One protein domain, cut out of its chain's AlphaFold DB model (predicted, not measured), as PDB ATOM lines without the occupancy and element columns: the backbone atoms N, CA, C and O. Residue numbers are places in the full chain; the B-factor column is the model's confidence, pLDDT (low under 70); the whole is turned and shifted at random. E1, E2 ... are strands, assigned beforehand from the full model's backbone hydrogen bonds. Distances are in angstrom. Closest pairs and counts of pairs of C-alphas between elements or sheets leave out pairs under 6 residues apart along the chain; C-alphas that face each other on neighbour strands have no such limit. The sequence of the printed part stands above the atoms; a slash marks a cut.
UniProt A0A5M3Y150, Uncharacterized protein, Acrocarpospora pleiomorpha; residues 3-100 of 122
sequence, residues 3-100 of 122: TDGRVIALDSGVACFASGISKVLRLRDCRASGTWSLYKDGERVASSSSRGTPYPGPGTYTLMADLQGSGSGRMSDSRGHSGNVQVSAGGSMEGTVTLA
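What this domain is: This is residues 3 to 100 of the 122 residues of an uncharacterized protein of Acrocarpospora pleiomorpha (UniProt A0A5M3Y150). The domain is a long, twisted and bent ribbon of four antiparallel strands, built on the very long hairpin of E5 and E6, with E3 alongside E5 and the short strand E4 on E3 at one end. The unnamed stretch of residues 3 to 16 runs lengthwise beneath this ribbon and leads to a small separate hairpin, E1 and E2, near the other end. The printed part has 98 residues, with no named helix and six named strands, E1 to E6 in order along the chain; the class is all strand, and the larger sheet has the order E4, E3, E5, E6. The whole is loose, with a radius of gyration of the C-alphas of 18.3 A, and has the outline of a rod, spanning 58 by 21 by 20 A.

Where its parts are: The printed part begins at Thr 3, with its C-alpha at (-40.491, 35.756, 30.521), and residues 3 to 16 hold no named element. E1 follows as residues 17 to 19, and E2 as residues 24 to 26, each of three residues. E3, residues 31 to 40, starts with C-alpha 31 at (-55.603, 38.838, 14.960) and measures 29.1 A from first to last C-alpha. E4, residues 43 to 47, measures 11.6 A. E5, residues 59 to 76, measures 49.5 A and bends by 62 degrees at residue 62. E6, residues 82 to 99, measures 47.0 A, bends by 78 degrees at residue 96, and ends with C-alpha 99 at (-32.740, 36.284, 26.413). E5 and E6, with 18 residues each, are the longest strands.

How they stand to each other: In the larger sheet E5 and E6 form a hairpin, antiparallel, with 170 degrees between their directions. Their C-alphas face each other from 59 and 99, 5.2 A apart, to 76 and 82, 4.1 A apart. N 63 and O 95, at 2.7 A, and N 85 and O 73, at 2.8 A, are within hydrogen-bond range. E3 is the other neighbour of E5, antiparallel at 171 degrees. C-alphas 36 and 65 of this pair face each other at 4.1 A, and N 37 and O 64, at 2.8 A, are within hydrogen-bond range. E3 and E4 form a hairpin, antiparallel at 152 degrees; C-alphas 47 and 37 face each other at 4.2 A, and N 38 and O 46 are 2.8 A apart, within hydrogen-bond range. E4 and E6 are the edge strands, E3 and E5 the inner ones, and E4 and E6 are apart. The sheet is twisted, its C-alphas lying up to 7.0 A off their best plane. E1 and E2 form a hairpin and a sheet of their own, antiparallel at 161 degrees, with N 25 and O 18 within hydrogen-bond range at 2.8 A. E1 and E5 are near each other, with 9 pairs of C-alphas within 10 A. The closest C-alphas of E2 and E5, those of Leu 25 and Met 75, are 7.6 A apart. E2 and E3 are apart, though they follow each other in the chain.

The domain as a whole: The two C-alphas farthest apart, those of Asp 41 and Arg 79, are 58.6 A from each other, while the C-alphas of Thr 3 and Ala 100 are 9.4 A apart. The printed part has no cut. The link from E4 to E5, with 11 residues, is long; the links E1 to E2, E2 to E3, E3 to E4 and E5 to E6 are tight. The mean pLDDT of the printed part is 83.6, and residues 19 to 23 and 50 to 52 of this model are under 70.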
ATOM      1  N   THR A   3     -40.734  36.877  29.612       77.62
ATOM      2  CA  THR A   3     -40.491  35.756  30.521       77.62
ATOM      3  C   THR A   3     -40.545  36.227  31.971       77.62
ATOM      4  O   THR A   3     -40.170  37.359  32.270       77.62
ATOM      5  N   ASP A   4     -41.017  35.360  32.861       79.19
ATOM      6  CA  ASP A   4     -40.925  35.495  34.320       79.19
ATOM      7  C   ASP A   4     -39.747  34.681  34.902       79.19
ATOM      8  O   ASP A   4     -39.614  34.532  36.117       79.19
ATOM      9  N   GLY A   5     -38.905  34.117  34.028       77.56
ATOM     10  CA  GLY A   5     -37.817  33.204  34.369       77.56
ATOM     11  C   GLY A   5     -38.209  31.740  34.520       77.56
ATOM     12  O   GLY A   5     -37.333  30.905  34.723       77.56
ATOM     13  N   ARG A   6     -39.496  31.407  34.406       80.25
ATOM     14  CA  ARG A   6     -39.995  30.023  34.395       80.25
ATOM     15  C   ARG A   6     -40.580  29.659  33.048       80.25
ATOM     16  O   ARG A   6     -40.368  28.552  32.566       80.25
ATOM     17  N   VAL A   7     -41.301  30.598  32.452       83.75
ATOM     18  CA  VAL A   7     -42.021  30.420  31.200       83.75
ATOM     19  C   VAL A   7     -41.582  31.495  30.226       83.75
ATOM     20  O   VAL A   7     -41.296  32.629  30.618       83.75
ATOM     21  N   ILE A   8     -41.542  31.154  28.946       83.62
ATOM     22  CA  ILE A   8     -41.328  32.116  27.877       83.62
ATOM     23  C   ILE A   8     -42.556  32.216  26.977       83.62
ATOM     24  O   ILE A   8     -43.165  31.217  26.599       83.62
ATOM     25  N   ALA A   9     -42.927  33.449  26.642       81.44
ATOM     26  CA  ALA A   9     -44.040  33.755  25.762       81.44
ATOM     27  C   ALA A   9     -43.613  34.756  24.685       81.44
ATOM     28  O   ALA A   9     -42.889  35.728  24.937       81.44
ATOM     29  N   LEU A  10     -44.093  34.531  23.468       79.75
ATOM     30  CA  LEU A  10     -43.980  35.481  22.375       79.75
ATOM     31  C   LEU A  10     -45.370  36.045  22.093       79.75
ATOM     32  O   LEU A  10     -46.235  35.339  21.584       79.75
ATOM     33  N   ASP A  11     -45.567  37.314  22.440       77.38
ATOM     34  CA  ASP A  11     -46.769  38.047  22.056       77.38
ATOM     35  C   ASP A  11     -46.636  38.432  20.580       77.38
ATOM     36  O   ASP A  11     -45.864  39.329  20.234       77.38
ATOM     37  N   SER A  12     -47.351  37.730  19.701       73.62
ATOM     38  CA  SER A  12     -47.481  38.130  18.304       73.62
ATOM     39  C   SER A  12     -48.522  39.247  18.188       73.62
ATOM     40  O   SER A  12     -49.629  39.163  18.718       73.62
ATOM     41  N   GLY A  13     -48.152  40.327  17.503       74.00
ATOM     42  CA  GLY A  13     -49.036  41.449  17.208       74.00
ATOM     43  C   GLY A  13     -49.112  41.668  15.706       74.00
ATOM     44  O   GLY A  13     -48.104  41.552  15.014       74.00
ATOM     45  N   VAL A  14     -50.299  41.998  15.199       76.19
ATOM     46  CA  VAL A  14     -50.493  42.402  13.801       76.19
ATOM     47  C   VAL A  14     -51.299  43.687  13.745       76.19
ATOM     48  O   VAL A  14     -52.225  43.896  14.528       76.19
ATOM     49  N   ALA A  15     -50.951  44.542  12.793       78.56
ATOM     50  CA  ALA A  15     -51.727  45.719  12.448       78.56
ATOM     51  C   ALA A  15     -52.186  45.566  10.998       78.56
ATOM     52  O   ALA A  15     -51.357  45.487  10.094       78.56
ATOM     53  N   CYS A  16     -53.497  45.499  10.776       80.50
ATOM     54  CA  CYS A  16     -54.055  45.353   9.436       80.50
ATOM     55  C   CYS A  16     -54.595  46.686   8.931       80.50
ATOM     56  O   CYS A  16     -55.354  47.390   9.609       80.50
ATOM     57  N   PHE A  17     -54.225  46.988   7.695       77.75
ATOM     58  CA  PHE A  17     -54.623  48.191   6.993       77.75
ATOM     59  C   PHE A  17     -55.188  47.797   5.634       77.75
ATOM     60  O   PHE A  17     -54.616  46.957   4.944       77.75
ATOM     61  N   ALA A  18     -56.294  48.421   5.247       72.62
ATOM     62  CA  ALA A  18     -56.780  48.394   3.877       72.62
ATOM     63  C   ALA A  18     -56.554  49.783   3.273       72.62
ATOM     64  O   ALA A  18     -57.043  50.777   3.812       72.62
ATOM     65  N   SER A  19     -55.787  49.860   2.185       69.56
ATOM     66  CA  SER A  19     -55.580  51.105   1.445       69.56
ATOM     67  C   SER A  19     -56.456  51.108   0.200       69.56
ATOM     68  O   SER A  19     -56.297  50.257  -0.671       69.56
ATOM     69  N   GLY A  20     -57.374  52.066   0.115       65.75
ATOM     70  CA  GLY A  20     -58.057  52.427  -1.127       65.75
ATOM     71  C   GLY A  20     -57.365  53.603  -1.820       65.75
ATOM     72  O   GLY A  20     -56.412  54.172  -1.293       65.75
ATOM     73  N   ILE A  21     -57.894  54.016  -2.975       60.12
ATOM     74  CA  ILE A  21     -57.349  55.113  -3.804       60.12
ATOM     75  C   ILE A  21     -57.284  56.454  -3.037       60.12
ATOM     76  O   ILE A  21     -56.472  57.313  -3.363       60.12
ATOM     77  N   SER A  22     -58.110  56.645  -1.998       59.78
ATOM     78  CA  SER A  22     -58.227  57.934  -1.286       59.78
ATOM     79  C   SER A  22     -58.132  57.855   0.243       59.78
ATOM     80  O   SER A  22     -58.149  58.897   0.894       59.78
ATOM     81  N   LYS A  23     -58.098  56.656   0.847       68.44
ATOM     82  CA  LYS A  23     -58.106  56.473   2.314       68.44
ATOM     83  C   LYS A  23     -57.391  55.188   2.727       68.44
ATOM     84  O   LYS A  23     -57.558  54.155   2.085       68.44
ATOM     85  N   VAL A  24     -56.687  55.250   3.856       72.81
ATOM     86  CA  VAL A  24     -56.167  54.081   4.577       72.81
ATOM     87  C   VAL A  24     -57.064  53.822   5.783       72.81
ATOM     88  O   VAL A  24     -57.232  54.693   6.636       72.81
ATOM     89  N   LEU A  25     -57.647  52.630   5.858       74.56
ATOM     90  CA  LEU A  25     -58.499  52.205   6.960       74.56
ATOM     91  C   LEU A  25     -57.756  51.201   7.842       74.56
ATOM     92  O   LEU A  25     -57.279  50.175   7.358       74.56
ATOM     93  N   ARG A  26     -57.713  51.467   9.151       78.31
ATOM     94  CA  ARG A  26     -57.334  50.463  10.153       78.31
ATOM     95  C   ARG A  26     -58.495  49.502  10.373       78.31
ATOM     96  O   ARG A  26     -59.588  49.934  10.742       78.31
ATOM     97  N   LEU A  27     -58.253  48.215  10.158       79.31
ATOM     98  CA  LEU A  27     -59.237  47.170  10.432       79.31
ATOM     99  C   LEU A  27     -59.297  46.905  11.942       79.31
ATOM    100  O   LEU A  27     -58.283  47.011  12.631       79.31
ATOM    101  N   ARG A  28     -60.494  46.625  12.470       72.06
ATOM    102  CA  ARG A  28     -60.713  46.504  13.925       72.06
ATOM    103  C   ARG A  28     -60.461  45.093  14.447       72.06
ATOM    104  O   ARG A  28     -59.931  44.948  15.543       72.06
ATOM    105  N   ASP A  29     -60.757  44.076  13.644       79.81
ATOM    106  CA  ASP A  29     -60.674  42.673  14.058       79.81
ATOM    107  C   ASP A  29     -59.354  42.023  13.636       79.81
ATOM    108  O   ASP A  29     -59.330  40.962  13.018       79.81
ATOM    109  N   CYS A  30     -58.240  42.684  13.948       84.12
ATOM    110  CA  CYS A  30     -56.907  42.190  13.632       84.12
ATOM    111  C   CYS A  30     -56.446  41.133  14.631       84.12
ATOM    112  O   CYS A  30     -56.363  41.399  15.831       84.12
ATOM    113  N   ARG A  31     -56.109  39.941  14.138       86.88
ATOM    114  CA  ARG A  31     -55.603  38.838  14.960       86.88
ATOM    115  C   ARG A  31     -54.344  38.249  14.355       86.88
ATOM    116  O   ARG A  31     -54.290  37.994  13.155       86.88
ATOM    117  N   ALA A  32     -53.359  38.028  15.217       86.69
ATOM    118  CA  ALA A  32     -52.157  37.279  14.904       86.69
ATOM    119  C   ALA A  32     -52.321  35.861  15.453       86.69
ATOM    120  O   ALA A  32     -52.661  35.680  16.622       86.69
ATOM    121  N   SER A  33     -52.060  34.862  14.628       86.81
ATOM    122  CA  SER A  33     -51.891  33.475  15.048       86.81
ATOM    123  C   SER A  33     -50.611  32.930  14.433       86.81
ATOM    124  O   SER A  33     -50.058  33.514  13.505       86.81
ATOM    125  N   GLY A  34     -50.096  31.834  14.973       87.88
ATOM    126  CA  GLY A  34     -48.893  31.235  14.428       87.88
ATOM    127  C   GLY A  34     -48.153  30.365  15.417       87.88
ATOM    128  O   GLY A  34     -48.567  30.194  16.569       87.88
ATOM    129  N   THR A  35     -47.041  29.832  14.941       90.38
ATOM    130  CA  THR A  35     -46.127  29.019  15.730       90.38
ATOM    131  C   THR A  35     -44.754  29.649  15.779       90.38
ATOM    132  O   THR A  35     -44.330  30.303  14.834       90.38
ATOM    133  N   TRP A  36     -44.038  29.433  16.875       91.75
ATOM    134  CA  TRP A  36     -42.638  29.822  16.985       91.75
ATOM    135  C   TRP A  36     -41.830  28.721  17.665       91.75
ATOM    136  O   TRP A  36     -42.374  27.934  18.445       91.75
ATOM    137  N   SER A  37     -40.536  28.671  17.365       93.25
ATOM    138  CA  SER A  37     -39.549  27.787  17.980       93.25
ATOM    139  C   SER A  37     -38.241  28.539  18.227       93.25
ATOM    140  O   SER A  37     -37.843  29.377  17.420       93.25
ATOM    141  N   LEU A  38     -37.579  28.240  19.343       93.75
ATOM    142  CA  LEU A  38     -36.219  28.689  19.628       93.75
ATOM    143  C   LEU A  38     -35.242  27.539  19.454       93.75
ATOM    144  O   LEU A  38     -35.495  26.429  19.928       93.75
ATOM    145  N   TYR A  39     -34.103  27.854  18.853       94.94
ATOM    146  CA  TYR A  39     -32.994  26.943  18.655       94.94
ATOM    147  C   TYR A  39     -31.733  27.477  19.322       94.94
ATOM    148  O   TYR A  39     -31.460  28.679  19.285       94.94
ATOM    149  N   LYS A  40     -30.956  26.573  19.909       95.19
ATOM    150  CA  LYS A  40     -29.610  26.837  20.413       95.19
ATOM    151  C   LYS A  40     -28.693  25.764  19.848       95.19
ATOM    152  O   LYS A  40     -29.014  24.589  19.963       95.19
ATOM    153  N   ASP A  41     -27.621  26.175  19.179       93.38
ATOM    154  CA  ASP A  41     -26.649  25.255  18.569       93.38
ATOM    155  C   ASP A  41     -27.297  24.196  17.643       93.38
ATOM    156  O   ASP A  41     -26.852  23.057  17.548       93.38
ATOM    157  N   GLY A  42     -28.385  24.579  16.960       90.81
ATOM    158  CA  GLY A  42     -29.152  23.710  16.058       90.81
ATOM    159  C   GLY A  42     -30.226  22.843  16.730       90.81
ATOM    160  O   GLY A  42     -31.057  22.264  16.033       90.81
ATOM    161  N   GLU A  43     -30.286  22.792  18.061       93.88
ATOM    162  CA  GLU A  43     -31.291  22.026  18.803       93.88
ATOM    163  C   GLU A  43     -32.488  22.899  19.198       93.88
ATOM    164  O   GLU A  43     -32.323  24.023  19.677       93.88
ATOM    165  N   ARG A  44     -33.716  22.389  19.023       93.56
ATOM    166  CA  ARG A  44     -34.938  23.102  19.424       93.56
ATOM    167  C   ARG A  44     -35.138  23.023  20.937       93.56
ATOM    168  O   ARG A  44     -35.473  21.964  21.457       93.56
ATOM    169  N   VAL A  45     -35.054  24.164  21.615       92.38
ATOM    170  CA  VAL A  45     -35.125  24.262  23.086       92.38
ATOM    171  C   VAL A  45     -36.471  24.757  23.622       92.38
ATOM    172  O   VAL A  45     -36.781  24.550  24.791       92.38
ATOM    173  N   ALA A  46     -37.285  25.420  22.794       90.75
ATOM    174  CA  ALA A  46     -38.600  25.935  23.188       90.75
ATOM    175  C   ALA A  46     -39.520  26.094  21.968       90.75
ATOM    176  O   ALA A  46     -39.037  26.381  20.874       90.75
ATOM    177  N   SER A  47     -40.838  25.938  22.141       90.50
ATOM    178  CA  SER A  47     -41.826  26.182  21.079       90.50
ATOM    179  C   SER A  47     -43.220  26.539  21.601       90.50
ATOM    180  O   SER A  47     -43.663  26.044  22.639       90.50
ATOM    181  N   SER A  48     -43.957  27.321  20.809       84.25
ATOM    182  CA  SER A  48     -45.298  27.846  21.118       84.25
ATOM    183  C   SER A  48     -46.398  26.795  21.289       84.25
ATOM    184  O   SER A  48     -47.463  27.094  21.819       84.25
ATOM    185  N   SER A  49     -46.167  25.572  20.809       70.31
ATOM    186  CA  SER A  49     -47.107  24.447  20.888       70.31
ATOM    187  C   SER A  49     -47.283  23.896  22.308       70.31
ATOM    188  O   SER A  49     -48.199  23.113  22.555       70.31
ATOM    189  N   SER A  50     -46.438  24.311  23.253       59.62
ATOM    190  CA  SER A  50     -46.520  23.914  24.656       59.62
ATOM    191  C   SER A  50     -47.193  25.015  25.480       59.62
ATOM    192  O   SER A  50     -46.701  26.139  25.555       59.62
ATOM    193  N   ARG A  51     -48.330  24.722  26.130       62.94
ATOM    194  CA  ARG A  51     -48.832  25.626  27.180       62.94
ATOM    195  C   ARG A  51     -47.773  25.688  28.276       62.94
ATOM    196  O   ARG A  51     -47.427  24.652  28.832       62.94
ATOM    197  N   GLY A  52     -47.293  26.887  28.590       66.88
ATOM    198  CA  GLY A  52     -46.256  27.049  29.604       66.88
ATOM    199  C   GLY A  52     -44.876  26.595  29.126       66.88
ATOM    200  O   GLY A  52     -44.210  25.857  29.843       66.88
ATOM    201  N   THR A  53     -44.453  27.019  27.928       82.38
ATOM    202  CA  THR A  53     -43.121  26.721  27.384       82.38
ATOM    203  C   THR A  53     -42.020  27.093  28.382       82.38
ATOM    204  O   THR A  53     -41.890  28.280  28.700       82.38
ATOM    205  N   PRO A  54     -41.226  26.126  28.878       84.75
ATOM    206  CA  PRO A  54     -40.180  26.402  29.853       84.75
ATOM    207  C   PRO A  54     -39.178  27.437  29.342       84.75
ATOM    208  O   PRO A  54     -38.820  27.449  28.164       84.75
ATOM    209  N   TYR A  55     -38.720  28.309  30.237       87.88
ATOM    210  CA  TYR A  55     -37.657  29.259  29.935       87.88
ATOM    211  C   TYR A  55     -36.328  28.505  29.729       87.88
ATOM    212  O   TYR A  55     -35.871  27.845  30.664       87.88
ATOM    213  N   PRO A  56     -35.679  28.599  28.551       89.00
ATOM    214  CA  PRO A  56     -34.469  27.830  28.240       89.00
ATOM    215  C   PRO A  56     -33.182  28.417  28.852       89.00
ATOM    216  O   PRO A  56     -32.084  27.969  28.519       89.00
ATOM    217  N   GLY A  57     -33.302  29.425  29.720       88.38
ATOM    218  CA  GLY A  57     -32.178  30.161  30.294       88.38
ATOM    219  C   GLY A  57     -31.779  31.404  29.486       88.38
ATOM    220  O   GLY A  57     -32.319  31.649  28.405       88.38
ATOM    221  N   PRO A  58     -30.863  32.224  30.029       89.81
ATOM    222  CA  PRO A  58     -30.295  33.355  29.311       89.81
ATOM    223  C   PRO A  58     -29.367  32.880  28.184       89.81
ATOM    224  O   PRO A  58     -28.723  31.831  28.267       89.81
ATOM    225  N   GLY A  59     -29.259  33.687  27.131       91.25
ATOM    226  CA  GLY A  59     -28.375  33.407  26.004       91.25
ATOM    227  C   GLY A  59     -28.910  33.915  24.676       91.25
ATOM    228  O   GLY A  59     -29.971  34.532  24.604       91.25
ATOM    229  N   THR A  60     -28.158  33.644  23.618       92.12
ATOM    230  CA  THR A  60     -28.541  33.965  22.242       92.12
ATOM    231  C   THR A  60     -29.103  32.722  21.561       92.12
ATOM    232  O   THR A  60     -28.523  31.644  21.663       92.12
ATOM    233  N   TYR A  61     -30.232  32.885  20.878       94.75
ATOM    234  CA  TYR A  61     -31.006  31.818  20.250       94.75
ATOM    235  C   TYR A  61     -31.403  32.218  18.830       94.75
ATOM    236  O   TYR A  61     -31.593  33.403  18.543       94.75
ATOM    237  N   THR A  62     -31.612  31.230  17.965       95.94
ATOM    238  CA  THR A  62     -32.299  31.431  16.686       95.94
ATOM    239  C   THR A  62     -33.795  31.258  16.901       95.94
ATOM    240  O   THR A  62     -34.256  30.209  17.345       95.94
ATOM    241  N   LEU A  63     -34.562  32.299  16.606       94.12
ATOM    242  CA  LEU A  63     -36.014  32.291  16.569       94.12
ATOM    243  C   LEU A  63     -36.470  31.978  15.150       94.12
ATOM    244  O   LEU A  63     -36.154  32.720  14.225       94.12
ATOM    245  N   MET A  64     -37.275  30.932  15.014       94.31
ATOM    246  CA  MET A  64     -38.073  30.680  13.820       94.31
ATOM    247  C   MET A  64     -39.542  30.873  14.172       94.31
ATOM    248  O   MET A  64     -40.008  30.317  15.170       94.31
ATOM    249  N   ALA A  65     -40.275  31.653  13.386       91.38
ATOM    250  CA  ALA A  65     -41.705  31.828  13.589       91.38
ATOM    251  C   ALA A  65     -42.463  31.892  12.268       91.38
ATOM    252  O   ALA A  65     -42.066  32.599  11.351       91.38
ATOM    253  N   ASP A  66     -43.593  31.200  12.227       90.94
ATOM    254  CA  ASP A  66     -44.564  31.244  11.144       90.94
ATOM    255  C   ASP A  66     -45.804  31.948  11.672       90.94
ATOM    256  O   ASP A  66     -46.490  31.437  12.562       90.94
ATOM    257  N   LEU A  67     -46.063  33.150  11.163       88.62
ATOM    258  CA  LEU A  67     -47.129  34.014  11.646       88.62
ATOM    259  C   LEU A  67     -48.139  34.285  10.537       88.62
ATOM    260  O   LEU A  67     -47.786  34.551   9.389       88.62
ATOM    261  N   GLN A  68     -49.411  34.276  10.914       89.50
ATOM    262  CA  GLN A  68     -50.524  34.667  10.075       89.50
ATOM    263  C   GLN A  68     -51.295  35.796  10.752       89.50
ATOM    264  O   GLN A  68     -51.740  35.689  11.894       89.50
ATOM    265  N   GLY A  69     -51.437  36.902  10.033       88.06
ATOM    266  CA  GLY A  69     -52.304  38.008  10.396       88.06
ATOM    267  C   GLY A  69     -53.579  37.952   9.576       88.06
ATOM    268  O   GLY A  69     -53.526  37.801   8.355       88.06
ATOM    269  N   SER A  70     -54.726  38.111  10.224       89.00
ATOM    270  CA  SER A  70     -55.994  38.330   9.534       89.00
ATOM    271  C   SER A  70     -56.741  39.508  10.135       89.00
ATOM    272  O   SER A  70     -56.592  39.820  11.317       89.00
ATOM    273  N   GLY A  71     -57.515  40.191   9.298       88.38
ATOM    274  CA  GLY A  71     -58.344  41.308   9.715       88.38
ATOM    275  C   GLY A  71     -59.551  41.476   8.813       88.38
ATOM    276  O   GLY A  71     -59.514  41.148   7.627       88.38
ATOM    277  N   SER A  72     -60.622  42.020   9.373       87.19
ATOM    278  CA  SER A  72     -61.821  42.377   8.626       87.19
ATOM    279  C   SER A  72     -62.321  43.770   8.996       87.19
ATOM    280  O   SER A  72     -62.014  44.329  10.055       87.19
ATOM    281  N   GLY A  73     -63.081  44.366   8.083       84.69
ATOM    282  CA  GLY A  73     -63.743  45.643   8.311       84.69
ATOM    283  C   GLY A  73     -64.663  46.027   7.165       84.69
ATOM    284  O   GLY A  73     -64.804  45.298   6.185       84.69
ATOM    285  N   ARG A  74     -65.299  47.190   7.294       84.06
ATOM    286  CA  ARG A  74     -66.174  47.756   6.266       84.06
ATOM    287  C   ARG A  74     -65.487  48.951   5.618       84.06
ATOM    288  O   ARG A  74     -65.068  49.863   6.326       84.06
ATOM    289  N   MET A  75     -65.390  48.954   4.294       78.81
ATOM    290  CA  MET A  75     -64.935  50.110   3.522       78.81
ATOM    291  C   MET A  75     -66.120  50.772   2.831       78.81
ATOM    292  O   MET A  75     -67.041  50.083   2.396       78.81
ATOM    293  N   SER A  76     -66.059  52.096   2.714       78.56
ATOM    294  CA  SER A  76     -67.007  52.887   1.935       78.56
ATOM    295  C   SER A  76     -66.251  53.775   0.957       78.56
ATOM    296  O   SER A  76     -65.224  54.355   1.323       78.56
ATOM    297  N   ASP A  77     -66.755  53.897  -0.266       74.94
ATOM    298  CA  ASP A  77     -66.227  54.845  -1.242       74.94
ATOM    299  C   ASP A  77     -66.819  56.254  -1.055       74.94
ATOM    300  O   ASP A  77     -67.659  56.505  -0.185       74.94
ATOM    301  N   SER A  78     -66.357  57.208  -1.866       72.00
ATOM    302  CA  SER A  78     -66.837  58.595  -1.839       72.00
ATOM    303  C   SER A  78     -68.271  58.765  -2.352       72.00
ATOM    304  O   SER A  78     -68.829  59.849  -2.221       72.00
ATOM    305  N   ARG A  79     -68.860  57.719  -2.947       81.31
ATOM    306  CA  ARG A  79     -70.235  57.688  -3.460       81.31
ATOM    307  C   ARG A  79     -71.200  57.014  -2.476       81.31
ATOM    308  O   ARG A  79     -72.389  56.921  -2.759       81.31
ATOM    309  N   GLY A  80     -70.711  56.581  -1.312       77.44
ATOM    310  CA  GLY A  80     -71.512  55.952  -0.262       77.44
ATOM    311  C   GLY A  80     -71.737  54.451  -0.459       77.44
ATOM    312  O   GLY A  80     -72.430  53.831   0.351       77.44
ATOM    313  N   HIS A  81     -71.136  53.834  -1.479       82.69
ATOM    314  CA  HIS A  81     -71.155  52.382  -1.613       82.69
ATOM    315  C   HIS A  81     -70.246  51.779  -0.555       82.69
ATOM    316  O   HIS A  81     -69.131  52.254  -0.343       82.69
ATOM    317  N   SER A  82     -70.724  50.744   0.130       83.88
ATOM    318  CA  SER A  82     -69.973  50.113   1.207       83.88
ATOM    319  C   SER A  82     -69.972  48.599   1.103       83.88
ATOM    320  O   SER A  82     -70.971  47.984   0.738       83.88
ATOM    321  N   GLY A  83     -68.830  48.007   1.441       84.00
ATOM    322  CA  GLY A  83     -68.578  46.578   1.335       84.00
ATOM    323  C   GLY A  83     -67.721  46.072   2.486       84.00
ATOM    324  O   GLY A  83     -67.009  46.837   3.142       84.00
ATOM    325  N   ASN A  84     -67.812  44.770   2.739       86.62
ATOM    326  CA  ASN A  84     -66.956  44.098   3.707       86.62
ATOM    327  C   ASN A  84     -65.633  43.728   3.042       86.62
ATOM    328  O   ASN A  84     -65.597  43.321   1.884       86.62
ATOM    329  N   VAL A  85     -64.554  43.866   3.797       83.50
ATOM    330  CA  VAL A  85     -63.192  43.597   3.356       83.50
ATOM    331  C   VAL A  85     -62.573  42.648   4.357       83.50
ATOM    332  O   VAL A  85     -62.688  42.847   5.566       83.50
ATOM    333  N   GLN A  86     -61.919  41.621   3.837       87.12
ATOM    334  CA  GLN A  86     -61.108  40.692   4.602       87.12
ATOM    335  C   GLN A  86     -59.705  40.716   4.017       87.12
ATOM    336  O   GLN A  86     -59.536  40.704   2.800       87.12
ATOM    337  N   VAL A  87     -58.710  40.774   4.891       84.38
ATOM    338  CA  VAL A  87     -57.303  40.686   4.516       84.38
ATOM    339  C   VAL A  87     -56.653  39.590   5.336       84.38
ATOM    340  O   VAL A  87     -56.934  39.427   6.526       84.38
ATOM    341  N   SER A  88     -55.768  38.848   4.695       87.62
ATOM    342  CA  SER A  88     -54.897  37.890   5.349       87.62
ATOM    343  C   SER A  88     -53.506  38.006   4.750       87.62
ATOM    344  O   SER A  88     -53.338  38.201   3.547       87.62
ATOM    345  N   ALA A  89     -52.504  37.923   5.610       85.94
ATOM    346  CA  ALA A  89     -51.108  37.879   5.220       85.94
ATOM    347  C   ALA A  89     -50.394  36.883   6.125       85.94
ATOM    348  O   ALA A  89     -50.689  36.791   7.318       85.94
ATOM    349  N   GLY A  90     -49.476  36.122   5.549       87.19
ATOM    350  CA  GLY A  90     -48.647  35.178   6.278       87.19
ATOM    351  C   GLY A  90     -47.189  35.384   5.919       87.19
ATOM    352  O   GLY A  90     -46.877  35.848   4.822       87.19
ATOM    353  N   GLY A  91     -46.311  35.043   6.849       88.00
ATOM    354  CA  GLY A  91     -44.879  35.065   6.622       88.00
ATOM    355  C   GLY A  91     -44.152  34.203   7.635       88.00
ATOM    356  O   GLY A  91     -44.587  34.067   8.782       88.00
ATOM    357  N   SER A  92     -43.037  33.645   7.187       90.69
ATOM    358  CA  SER A  92     -42.033  33.067   8.060       90.69
ATOM    359  C   SER A  92     -40.991  34.133   8.391       90.69
ATOM    360  O   SER A  92     -40.654  34.989   7.570       90.69
ATOM    361  N   MET A  93     -40.492  34.102   9.618       89.56
ATOM    362  CA  MET A  93     -39.348  34.887  10.041       89.56
ATOM    363  C   MET A  93     -38.315  33.978  10.686       89.56
ATOM    364  O   MET A  93     -38.647  33.082  11.464       89.56
ATOM    365  N   GLU A  94     -37.059  34.268  10.392       94.19
ATOM    366  CA  GLU A  94     -35.908  33.718  11.083       94.19
ATOM    367  C   GLU A  94     -35.063  34.885  11.583       94.19
ATOM    368  O   GLU A  94     -34.864  35.874  10.873       94.19
ATOM    369  N   GLY A  95     -34.601  34.807  12.823       92.81
ATOM    370  CA  GLY A  95     -33.742  35.842  13.371       92.81
ATOM    371  C   GLY A  95     -33.109  35.453  14.689       92.81
ATOM    372  O   GLY A  95     -33.499  34.489  15.339       92.81
ATOM    373  N   THR A  96     -32.121  36.230  15.103       93.00
ATOM    374  CA  THR A  96     -31.432  36.028  16.374       93.00
ATOM    375  C   THR A  96     -32.136  36.801  17.489       93.00
ATOM    376  O   THR A  96     -32.459  37.978  17.330       93.00
ATOM    377  N   VAL A  97     -32.356  36.156  18.637       91.00
ATOM    378  CA  VAL A  97     -32.906  36.780  19.848       91.00
ATOM    379  C   VAL A  97     -32.004  36.497  21.043       91.00
ATOM    380  O   VAL A  97     -31.514  35.383  21.211       91.00
ATOM    381  N   THR A  98     -31.801  37.497  21.896       89.38
ATOM    382  CA  THR A  98     -31.063  37.339  23.153       89.38
ATOM    383  C   THR A  98     -32.034  37.397  24.325       89.38
ATOM    384  O   THR A  98     -32.799  38.351  24.469       89.38
ATOM    385  N   LEU A  99     -32.006  36.362  25.158       87.69
ATOM    386  CA  LEU A  99     -32.740  36.284  26.413       87.69
ATOM    387  C   LEU A  99     -31.816  36.734  27.544       87.69
ATOM    388  O   LEU A  99     -30.731  36.182  27.726       87.69
ATOM    389  N   ALA A 100     -32.243  37.761  28.272       79.75
ATOM    390  CA  ALA A 100     -31.545  38.257  29.451       79.75
ATOM    391  C   ALA A 100     -32.014  37.518  30.708       79.75
ATOM    392  O   ALA A 100     -33.110  36.954  30.732       79.75
TER     393      ALA A 100